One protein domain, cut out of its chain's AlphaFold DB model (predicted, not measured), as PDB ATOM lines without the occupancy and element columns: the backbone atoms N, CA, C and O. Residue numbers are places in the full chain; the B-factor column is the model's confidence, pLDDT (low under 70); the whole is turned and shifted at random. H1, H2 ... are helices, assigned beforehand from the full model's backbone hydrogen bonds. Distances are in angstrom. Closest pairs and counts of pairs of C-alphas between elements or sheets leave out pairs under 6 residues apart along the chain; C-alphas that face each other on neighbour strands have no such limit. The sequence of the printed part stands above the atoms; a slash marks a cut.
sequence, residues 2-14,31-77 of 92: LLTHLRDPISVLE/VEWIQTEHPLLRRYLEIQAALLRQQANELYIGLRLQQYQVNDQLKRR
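Overview. This is residues 2 to 14 and 31 to 77 of the 92 residues of an uncharacterized protein of Ktedonobacter racemifer DSM 44963 (UniProt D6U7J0). This is an elongated, loosely built model with one long helix, H2, making one end and two short helices, H1 and H3, close to each other in the other half. Residues 31 to 38 run out to the beginning of H2, and H2 folds back from there, so that the two make a V; residues 55 to 61 then lead from the end of H2 to H3, and residues 68 to 77 form a tail beyond H3 that turns back on itself near Asp 72. The printed part has 60 residues with three named helices, in the order H1, H2, H3 along the chain, and no named strand. Its class is all helix, though under half of the residues, 28 of the 60, are in named elements. The whole is loose, with a radius of gyration of the C-alphas of 13.8 A, and its C-alphas span 45 by 23 by 15 A along the three main axes.

Arrangement. The longest helix is H2, residues 39 to 54, and it touches no helix. It is apart from H3, residues 62 to 67, which follows it in the chain. It is also apart from H1, residues 9 to 14. H1 and H3 are close but not clearly touching, with 1 pair of C-alphas within 8 A. Their closest C-alphas, those of Ile 10 and Leu 65, are 8.0 A apart, and their centres are 12.4 A apart. H1 and H3 run the same way at a steep tilt of 51 degrees. In H1, H2 and H3 every backbone O i to N i+4 pair is within hydrogen-bond range.

Along the chain. H2 begins with C-alpha 39 at (158.091, 162.376, 164.539) and ends with C-alpha 54 at (176.292, 148.959, 159.870), 23.1 A from first to last C-alpha. H3 measures 8.8 A from C-alpha 62 to C-alpha 67, the latter at (186.253, 160.766, 176.329). H1 also measures 8.8 A, from C-alpha 9 at (187.876, 158.553, 163.559) to C-alpha 14.

Size, cuts and confidence. The two C-alphas farthest apart are those of Pro 39 and Gln 73, at 44.9 A. The first and last printed C-alphas, those of Leu 2 and Arg 77, are 20.5 A apart. Residues 15 to 30 are cut out and not printed, and C-alphas 14 and 31 stand 19.3 A apart across this cut. The link from H1 to H2 is the link across the cut; the link from H2 to H3, with 7 residues between them, is short. The mean pLDDT of the printed part is 92.0, and no printed residue is under 70.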
ATOM      1  N   LEU A   2     182.500 164.993 159.228       91.69
ATOM      2  CA  LEU A   2     183.504 164.189 158.529       91.69
ATOM      3  C   LEU A   2     183.745 162.904 159.308       91.69
ATOM      4  O   LEU A   2     183.651 161.811 158.754       91.69
ATOM      5  N   LEU A   3     183.998 163.032 160.610       92.81
ATOM      6  CA  LEU A   3     184.337 161.903 161.467       92.81
ATOM      7  C   LEU A   3     183.199 160.885 161.576       92.81
ATOM      8  O   LEU A   3     183.463 159.694 161.716       92.81
ATOM      9  N   THR A   4     181.952 161.332 161.423       91.25
ATOM     10  CA  THR A   4     180.754 160.482 161.390       91.25
ATOM     11  C   THR A   4     180.733 159.486 160.232       91.25
ATOM     12  O   THR A   4     179.899 158.590 160.226       91.25
ATOM     13  N   HIS A   5     181.621 159.626 159.244       90.50
ATOM     14  CA  HIS A   5     181.740 158.727 158.090       90.50
ATOM     15  C   HIS A   5     183.028 157.894 158.101       90.50
ATOM     16  O   HIS A   5     183.283 157.137 157.163       90.50
ATOM     17  N   LEU A   6     183.849 158.038 159.143       92.62
ATOM     18  CA  LEU A   6     185.099 157.310 159.294       92.62
ATOM     19  C   LEU A   6     184.890 156.124 160.232       92.62
ATOM     20  O   LEU A   6     184.379 156.288 161.335       92.62
ATOM     21  N   ARG A   7     185.377 154.951 159.819       90.56
ATOM     22  CA  ARG A   7     185.314 153.730 160.642       90.56
ATOM     23  C   ARG A   7     186.120 153.860 161.932       90.56
ATOM     24  O   ARG A   7     185.717 153.383 162.986       90.56
ATOM     25  N   ASP A   8     187.278 154.506 161.835       92.06
ATOM     26  CA  ASP A   8     188.147 154.778 162.975       92.06
ATOM     27  C   ASP A   8     188.546 156.260 163.007       92.06
ATOM     28  O   ASP A   8     189.611 156.652 162.513       92.06
ATOM     29  N   PRO A   9     187.659 157.115 163.537       93.06
ATOM     30  CA  PRO A   9     187.876 158.553 163.559       93.06
ATOM     31  C   PRO A   9     189.029 158.943 164.490       93.06
ATOM     32  O   PRO A   9     189.720 159.918 164.211       93.06
ATOM     33  N   ILE A  10     189.288 158.178 165.556       91.88
ATOM     34  CA  ILE A  10     190.343 158.496 166.526       91.88
ATOM     35  C   ILE A  10     191.725 158.299 165.904       91.88
ATOM     36  O   ILE A  10     192.523 159.235 165.900       91.88
ATOM     37  N   SER A  11     191.970 157.154 165.263       92.06
ATOM     38  CA  SER A  11     193.235 156.916 164.555       92.06
ATOM     39  C   SER A  11     193.475 157.930 163.430       92.06
ATOM     40  O   SER A  11     194.612 158.282 163.109       92.06
ATOM     41  N   VAL A  12     192.412 158.431 162.795       93.62
ATOM     42  CA  VAL A  12     192.526 159.509 161.801       93.62
ATOM     43  C   VAL A  12     192.963 160.821 162.457       93.62
ATOM     44  O   VAL A  12     193.891 161.452 161.951       93.62
ATOM     45  N   LEU A  13     192.362 161.200 163.588       92.75
ATOM     46  CA  LEU A  13     192.751 162.395 164.343       92.75
ATOM     47  C   LEU A  13     194.204 162.331 164.822       92.75
ATOM     48  O   LEU A  13     194.924 163.324 164.713       92.75
ATOM     49  N   GLU A  14     194.658 161.173 165.299       92.44
ATOM     50  CA  GLU A  14     196.055 160.963 165.690       92.44
ATOM     51  C   GLU A  14     197.009 161.189 164.513       92.44
ATOM     52  O   GLU A  14     197.958 161.966 164.630       92.44
ATOM     53  N   VAL A  31     178.953 166.832 165.313       92.62
ATOM     54  CA  VAL A  31     177.697 166.772 166.056       92.62
ATOM     55  C   VAL A  31     177.860 165.981 167.341       92.62
ATOM     56  O   VAL A  31     178.239 164.807 167.335       92.62
ATOM     57  N   GLU A  32     177.473 166.626 168.437       93.88
ATOM     58  CA  GLU A  32     177.259 165.973 169.725       93.88
ATOM     59  C   GLU A  32     175.926 165.211 169.729       93.88
ATOM     60  O   GLU A  32     175.888 164.019 170.010       93.88
ATOM     61  N   TRP A  33     174.830 165.879 169.369       93.06
ATOM     62  CA  TRP A  33     173.487 165.305 169.320       93.06
ATOM     63  C   TRP A  33     172.575 166.135 168.417       93.06
ATOM     64  O   TRP A  33     172.847 167.298 168.126       93.06
ATOM     65  N   ILE A  34     171.458 165.537 167.998       92.94
ATOM     66  CA  ILE A  34     170.340 166.238 167.357       92.94
ATOM     67  C   ILE A  34     169.075 165.848 168.115       92.94
ATOM     68  O   ILE A  34     168.765 164.663 168.228       92.94
ATOM     69  N   GLN A  35     168.346 166.837 168.629       91.56
ATOM     70  CA  GLN A  35     167.096 166.636 169.356       91.56
ATOM     71  C   GLN A  35     165.929 167.206 168.551       91.56
ATOM     72  O   GLN A  35     166.006 168.308 168.015       91.56
ATOM     73  N   THR A  36     164.848 166.435 168.437       91.12
ATOM     74  CA  THR A  36     163.642 166.864 167.729       91.12
ATOM     75  C   THR A  36     162.390 166.201 168.298       91.12
ATOM     76  O   THR A  36     162.369 165.009 168.636       91.12
ATOM     77  N   GLU A  37     161.325 166.990 168.384       91.56
ATOM     78  CA  GLU A  37     159.981 166.523 168.720       91.56
ATOM     79  C   GLU A  37     159.194 166.096 167.472       91.56
ATOM     80  O   GLU A  37     158.204 165.380 167.594       91.56
ATOM     81  N   HIS A  38     159.657 166.457 166.265       92.75
ATOM     82  CA  HIS A  38     158.970 166.126 165.021       92.75
ATOM     83  C   HIS A  38     159.113 164.622 164.700       92.75
ATOM     84  O   HIS A  38     160.230 164.166 164.415       92.75
ATOM     85  N   PRO A  39     158.017 163.837 164.654       93.06
ATOM     86  CA  PRO A  39     158.091 162.376 164.539       93.06
ATOM     87  C   PRO A  39     158.844 161.881 163.296       93.06
ATOM     88  O   PRO A  39     159.659 160.966 163.388       93.06
ATOM     89  N   LEU A  40     158.631 162.526 162.141       93.75
ATOM     90  CA  LEU A  40     159.322 162.169 160.895       93.75
ATOM     91  C   LEU A  40     160.844 162.358 160.986       93.75
ATOM     92  O   LEU A  40     161.597 161.502 160.529       93.75
ATOM     93  N   LEU A  41     161.304 163.456 161.598       93.19
ATOM     94  CA  LEU A  41     162.733 163.736 161.735       93.19
ATOM     95  C   LEU A  41     163.383 162.774 162.725       93.19
ATOM     96  O   LEU A  41     164.478 162.283 162.468       93.19
ATOM     97  N   ARG A  42     162.681 162.433 163.813       95.06
ATOM     98  CA  ARG A  42     163.126 161.384 164.735       95.06
ATOM     99  C   ARG A  42     163.334 160.062 163.998       95.06
ATOM    100  O   ARG A  42     164.409 159.476 164.094       95.06
ATOM    101  N   ARG A  43     162.355 159.643 163.189       96.00
ATOM    102  CA  ARG A  43     162.451 158.407 162.401       96.00
ATOM    103  C   ARG A  43     163.596 158.440 161.390       96.00
ATOM    104  O   ARG A  43     164.293 157.446 161.210       96.00
ATOM    105  N   TYR A  44     163.801 159.577 160.736       95.19
ATOM    106  CA  TYR A  44     164.914 159.765 159.813       95.19
ATOM    107  C   TYR A  44     166.271 159.593 160.509       95.19
ATOM    108  O   TYR A  44     167.111 158.831 160.030       95.19
ATOM    109  N   LEU A  45     166.463 160.228 161.669       95.44
ATOM    110  CA  LEU A  45     167.697 160.116 162.451       95.44
ATOM    111  C   LEU A  45     167.954 158.677 162.923       95.44
ATOM    112  O   LEU A  45     169.094 158.218 162.879       95.44
ATOM    113  N   GLU A  46     166.911 157.934 163.309       96.06
ATOM    114  CA  GLU A  46     167.024 156.507 163.650       96.06
ATOM    115  C   GLU A  46     167.561 155.674 162.479       96.06
ATOM    116  O   GLU A  46     168.482 154.874 162.657       96.06
ATOM    117  N   ILE A  47     167.007 155.876 161.277       96.56
ATOM    118  CA  ILE A  47     167.426 155.165 160.061       96.56
ATOM    119  C   ILE A  47     168.876 155.515 159.715       96.56
ATOM    120  O   ILE A  47     169.678 154.618 159.456       96.56
ATOM    121  N   GLN A  48     169.237 156.800 159.756       95.25
ATOM    122  CA  GLN A  48     170.611 157.237 159.501       95.25
ATOM    123  C   GLN A  48     171.602 156.647 160.505       95.25
ATOM    124  O   GLN A  48     172.653 156.140 160.110       95.25
ATOM    125  N   ALA A  49     171.266 156.671 161.797       94.75
ATOM    126  CA  ALA A  49     172.106 156.090 162.834       94.75
ATOM    127  C   ALA A  49     172.291 154.580 162.624       94.75
ATOM    128  O   ALA A  49     173.402 154.074 162.777       94.75
ATOM    129  N   ALA A  50     171.236 153.855 162.237       95.94
ATOM    130  CA  ALA A  50     171.325 152.430 161.928       95.94
ATOM    131  C   ALA A  50     172.226 152.149 160.713       95.94
ATOM    132  O   ALA A  50     173.076 151.260 160.780       95.94
ATOM    133  N   LEU A  51     172.089 152.934 159.638       94.94
ATOM    134  CA  LEU A  51     172.916 152.810 158.436       94.94
ATOM    135  C   LEU A  51     174.403 153.037 158.743       94.94
ATOM    136  O   LEU A  51     175.245 152.239 158.334       94.94
ATOM    137  N   LEU A  52     174.727 154.092 159.493       93.81
ATOM    138  CA  LEU A  52     176.109 154.387 159.873       93.81
ATOM    139  C   LEU A  52     176.691 153.286 160.764       93.81
ATOM    140  O   LEU A  52     177.796 152.816 160.497       93.81
ATOM    141  N   ARG A  53     175.933 152.785 161.746       93.75
ATOM    142  CA  ARG A  53     176.394 151.675 162.597       93.75
ATOM    143  C   ARG A  53     176.725 150.418 161.796       93.75
ATOM    144  O   ARG A  53     177.719 149.769 162.104       93.75
ATOM    145  N   GLN A  54     175.957 150.090 160.750       94.75
ATOM    146  CA  GLN A  54     176.292 148.959 159.870       94.75
ATOM    147  C   GLN A  54     177.643 149.123 159.163       94.75
ATOM    148  O   GLN A  54     178.284 148.136 158.819       94.75
ATOM    149  N   GLN A  55     178.099 150.360 158.976       90.69
ATOM    150  CA  GLN A  55     179.393 150.678 158.381       90.69
ATOM    151  C   GLN A  55     180.497 150.900 159.425       90.69
ATOM    152  O   GLN A  55     181.574 151.365 159.056       90.69
ATOM    153  N   ALA A  56     180.251 150.557 160.698       90.19
ATOM    154  CA  ALA A  56     181.113 150.864 161.844       90.19
ATOM    155  C   ALA A  56     181.368 152.373 162.042       90.19
ATOM    156  O   ALA A  56     182.395 152.776 162.580       90.19
ATOM    157  N   ASN A  57     180.413 153.196 161.614       92.75
ATOM    158  CA  ASN A  57     180.420 154.645 161.738       92.75
ATOM    159  C   ASN A  57     179.424 155.105 162.821       92.75
ATOM    160  O   ASN A  57     178.533 154.357 163.233       92.75
ATOM    161  N   GLU A  58     179.533 156.360 163.262       92.25
ATOM    162  CA  GLU A  58     178.745 156.899 164.376       92.25
ATOM    163  C   GLU A  58     178.172 158.283 164.047       92.25
ATOM    164  O   GLU A  58     178.910 159.194 163.689       92.25
ATOM    165  N   LEU A  59     176.849 158.450 164.179       93.00
ATOM    166  CA  LEU A  59     176.166 159.723 163.898       93.00
ATOM    167  C   LEU A  59     176.462 160.802 164.956       93.00
ATOM    168  O   LEU A  59     176.533 161.983 164.632       93.00
ATOM    169  N   TYR A  60     176.616 160.385 166.214       93.88
ATOM    170  CA  TYR A  60     176.765 161.251 167.385       93.88
ATOM    171  C   TYR A  60     178.124 160.999 168.038       93.88
ATOM    172  O   TYR A  60     178.235 160.289 169.030       93.88
ATOM    173  N   ILE A  61     179.182 161.536 167.434       92.56
ATOM    174  CA  ILE A  61     180.561 161.232 167.839       92.56
ATOM    175  C   ILE A  61     181.064 162.105 169.002       92.56
ATOM    176  O   ILE A  61     182.122 161.835 169.571       92.56
ATOM    177  N   GLY A  62     180.331 163.157 169.371       92.19
ATOM    178  CA  GLY A  62     180.786 164.144 170.352       92.19
ATOM    179  C   GLY A  62     181.235 163.553 171.696       92.19
ATOM    180  O   GLY A  62     182.367 163.802 172.118       92.19
ATOM    181  N   LEU A  63     180.453 162.645 172.293       89.12
ATOM    182  CA  LEU A  63     180.831 161.962 173.537       89.12
ATOM    183  C   LEU A  63     182.138 161.164 173.396       89.12
ATOM    184  O   LEU A  63     183.001 161.211 174.276       89.12
ATOM    185  N   ARG A  64     182.328 160.469 172.268       91.12
ATOM    186  CA  ARG A  64     183.564 159.729 171.977       91.12
ATOM    187  C   ARG A  64     184.761 160.677 171.875       91.12
ATOM    188  O   ARG A  64     185.826 160.384 172.415       91.12
ATOM    189  N   LEU A  65     184.585 161.844 171.249       91.00
ATOM    190  CA  LEU A  65     185.610 162.894 171.208       91.00
ATOM    191  C   LEU A  65     185.877 163.504 172.584       91.00
ATOM    192  O   LEU A  65     187.007 163.904 172.858       91.00
ATOM    193  N   GLN A  66     184.875 163.601 173.457       90.25
ATOM    194  CA  GLN A  66     185.051 164.097 174.821       90.25
ATOM    195  C   GLN A  66     185.875 163.123 175.671       90.25
ATOM    196  O   GLN A  66     186.780 163.556 176.382       90.25
ATOM    197  N   GLN A  67     185.585 161.825 175.568       89.94
ATOM    198  CA  GLN A  67     186.253 160.766 176.329       89.94
ATOM    199  C   GLN A  67     187.661 160.444 175.816       89.94
ATOM    200  O   GLN A  67     188.495 159.960 176.579       89.94
ATOM    201  N   TYR A  68     187.939 160.722 174.541       89.44
ATOM    202  CA  TYR A  68     189.245 160.474 173.945       89.44
ATOM    203  C   TYR A  68     190.366 161.232 174.675       89.44
ATOM    204  O   TYR A  68     190.393 162.465 174.735       89.44
ATOM    205  N   GLN A  69     191.331 160.494 175.211       88.31
ATOM    206  CA  GLN A  69     192.550 161.073 175.759       88.31
ATOM    207  C   GLN A  69     193.555 161.238 174.625       88.31
ATOM    208  O   GLN A  69     193.954 160.264 173.999       88.31
ATOM    209  N   VAL A  70     193.928 162.485 174.344       85.69
ATOM    210  CA  VAL A  70     194.956 162.781 173.342       85.69
ATOM    211  C   VAL A  70     196.289 162.158 173.762       85.69
ATOM    212  O   VAL A  70     196.609 162.148 174.949       85.69
ATOM    213  N   ASN A  71     197.052 161.650 172.793       83.25
ATOM    214  CA  ASN A  71     198.386 161.102 173.042       83.25
ATOM    215  C   ASN A  71     199.370 162.162 173.580       83.25
ATOM    216  O   ASN A  71     199.120 163.362 173.478       83.25
ATOM    217  N   ASP A  72     200.523 161.723 174.091       82.25
ATOM    218  CA  ASP A  72     201.518 162.591 174.748       82.25
ATOM    219  C   ASP A  72     202.069 163.728 173.863       82.25
ATOM    220  O   ASP A  72     202.634 164.701 174.364       82.25
ATOM    221  N   GLN A  73     201.908 163.629 172.540       83.50
ATOM    222  CA  GLN A  73     202.378 164.632 171.581       83.50
ATOM    223  C   GLN A  73     201.362 165.757 171.348       83.50
ATOM    224  O   GLN A  73     201.709 166.812 170.810       83.50
ATOM    225  N   LEU A  74     200.108 165.555 171.748       87.94
ATOM    226  CA  LEU A  74     199.016 166.495 171.559       87.94
ATOM    227  C   LEU A  74     198.450 166.924 172.908       87.94
ATOM    228  O   LEU A  74     198.387 166.176 173.874       87.94
ATOM    229  N   LYS A  75     197.959 168.161 172.974       91.31
ATOM    230  CA  LYS A  75     197.233 168.657 174.144       91.31
ATOM    231  C   LYS A  75     195.897 169.225 173.712       91.31
ATOM    232  O   LYS A  75     195.847 170.131 172.881       91.31
ATOM    233  N   ARG A  76     194.815 168.759 174.338       92.44
ATOM    234  CA  ARG A  76     193.488 169.359 174.177       92.44
ATOM    235  C   ARG A  76     193.535 170.802 174.683       92.44
ATOM    236  O   ARG A  76     193.784 171.047 175.861       92.44
ATOM    237  N   ARG A  77     193.336 171.762 173.777       93.06
ATOM    238  CA  ARG A  77     193.343 173.201 174.101       93.06
ATOM    239  C   ARG A  77     191.956 173.723 174.455       93.06
ATOM    240  O   ARG A  77     191.839 174.566 175.335       93.06
TER     241      ARG A  77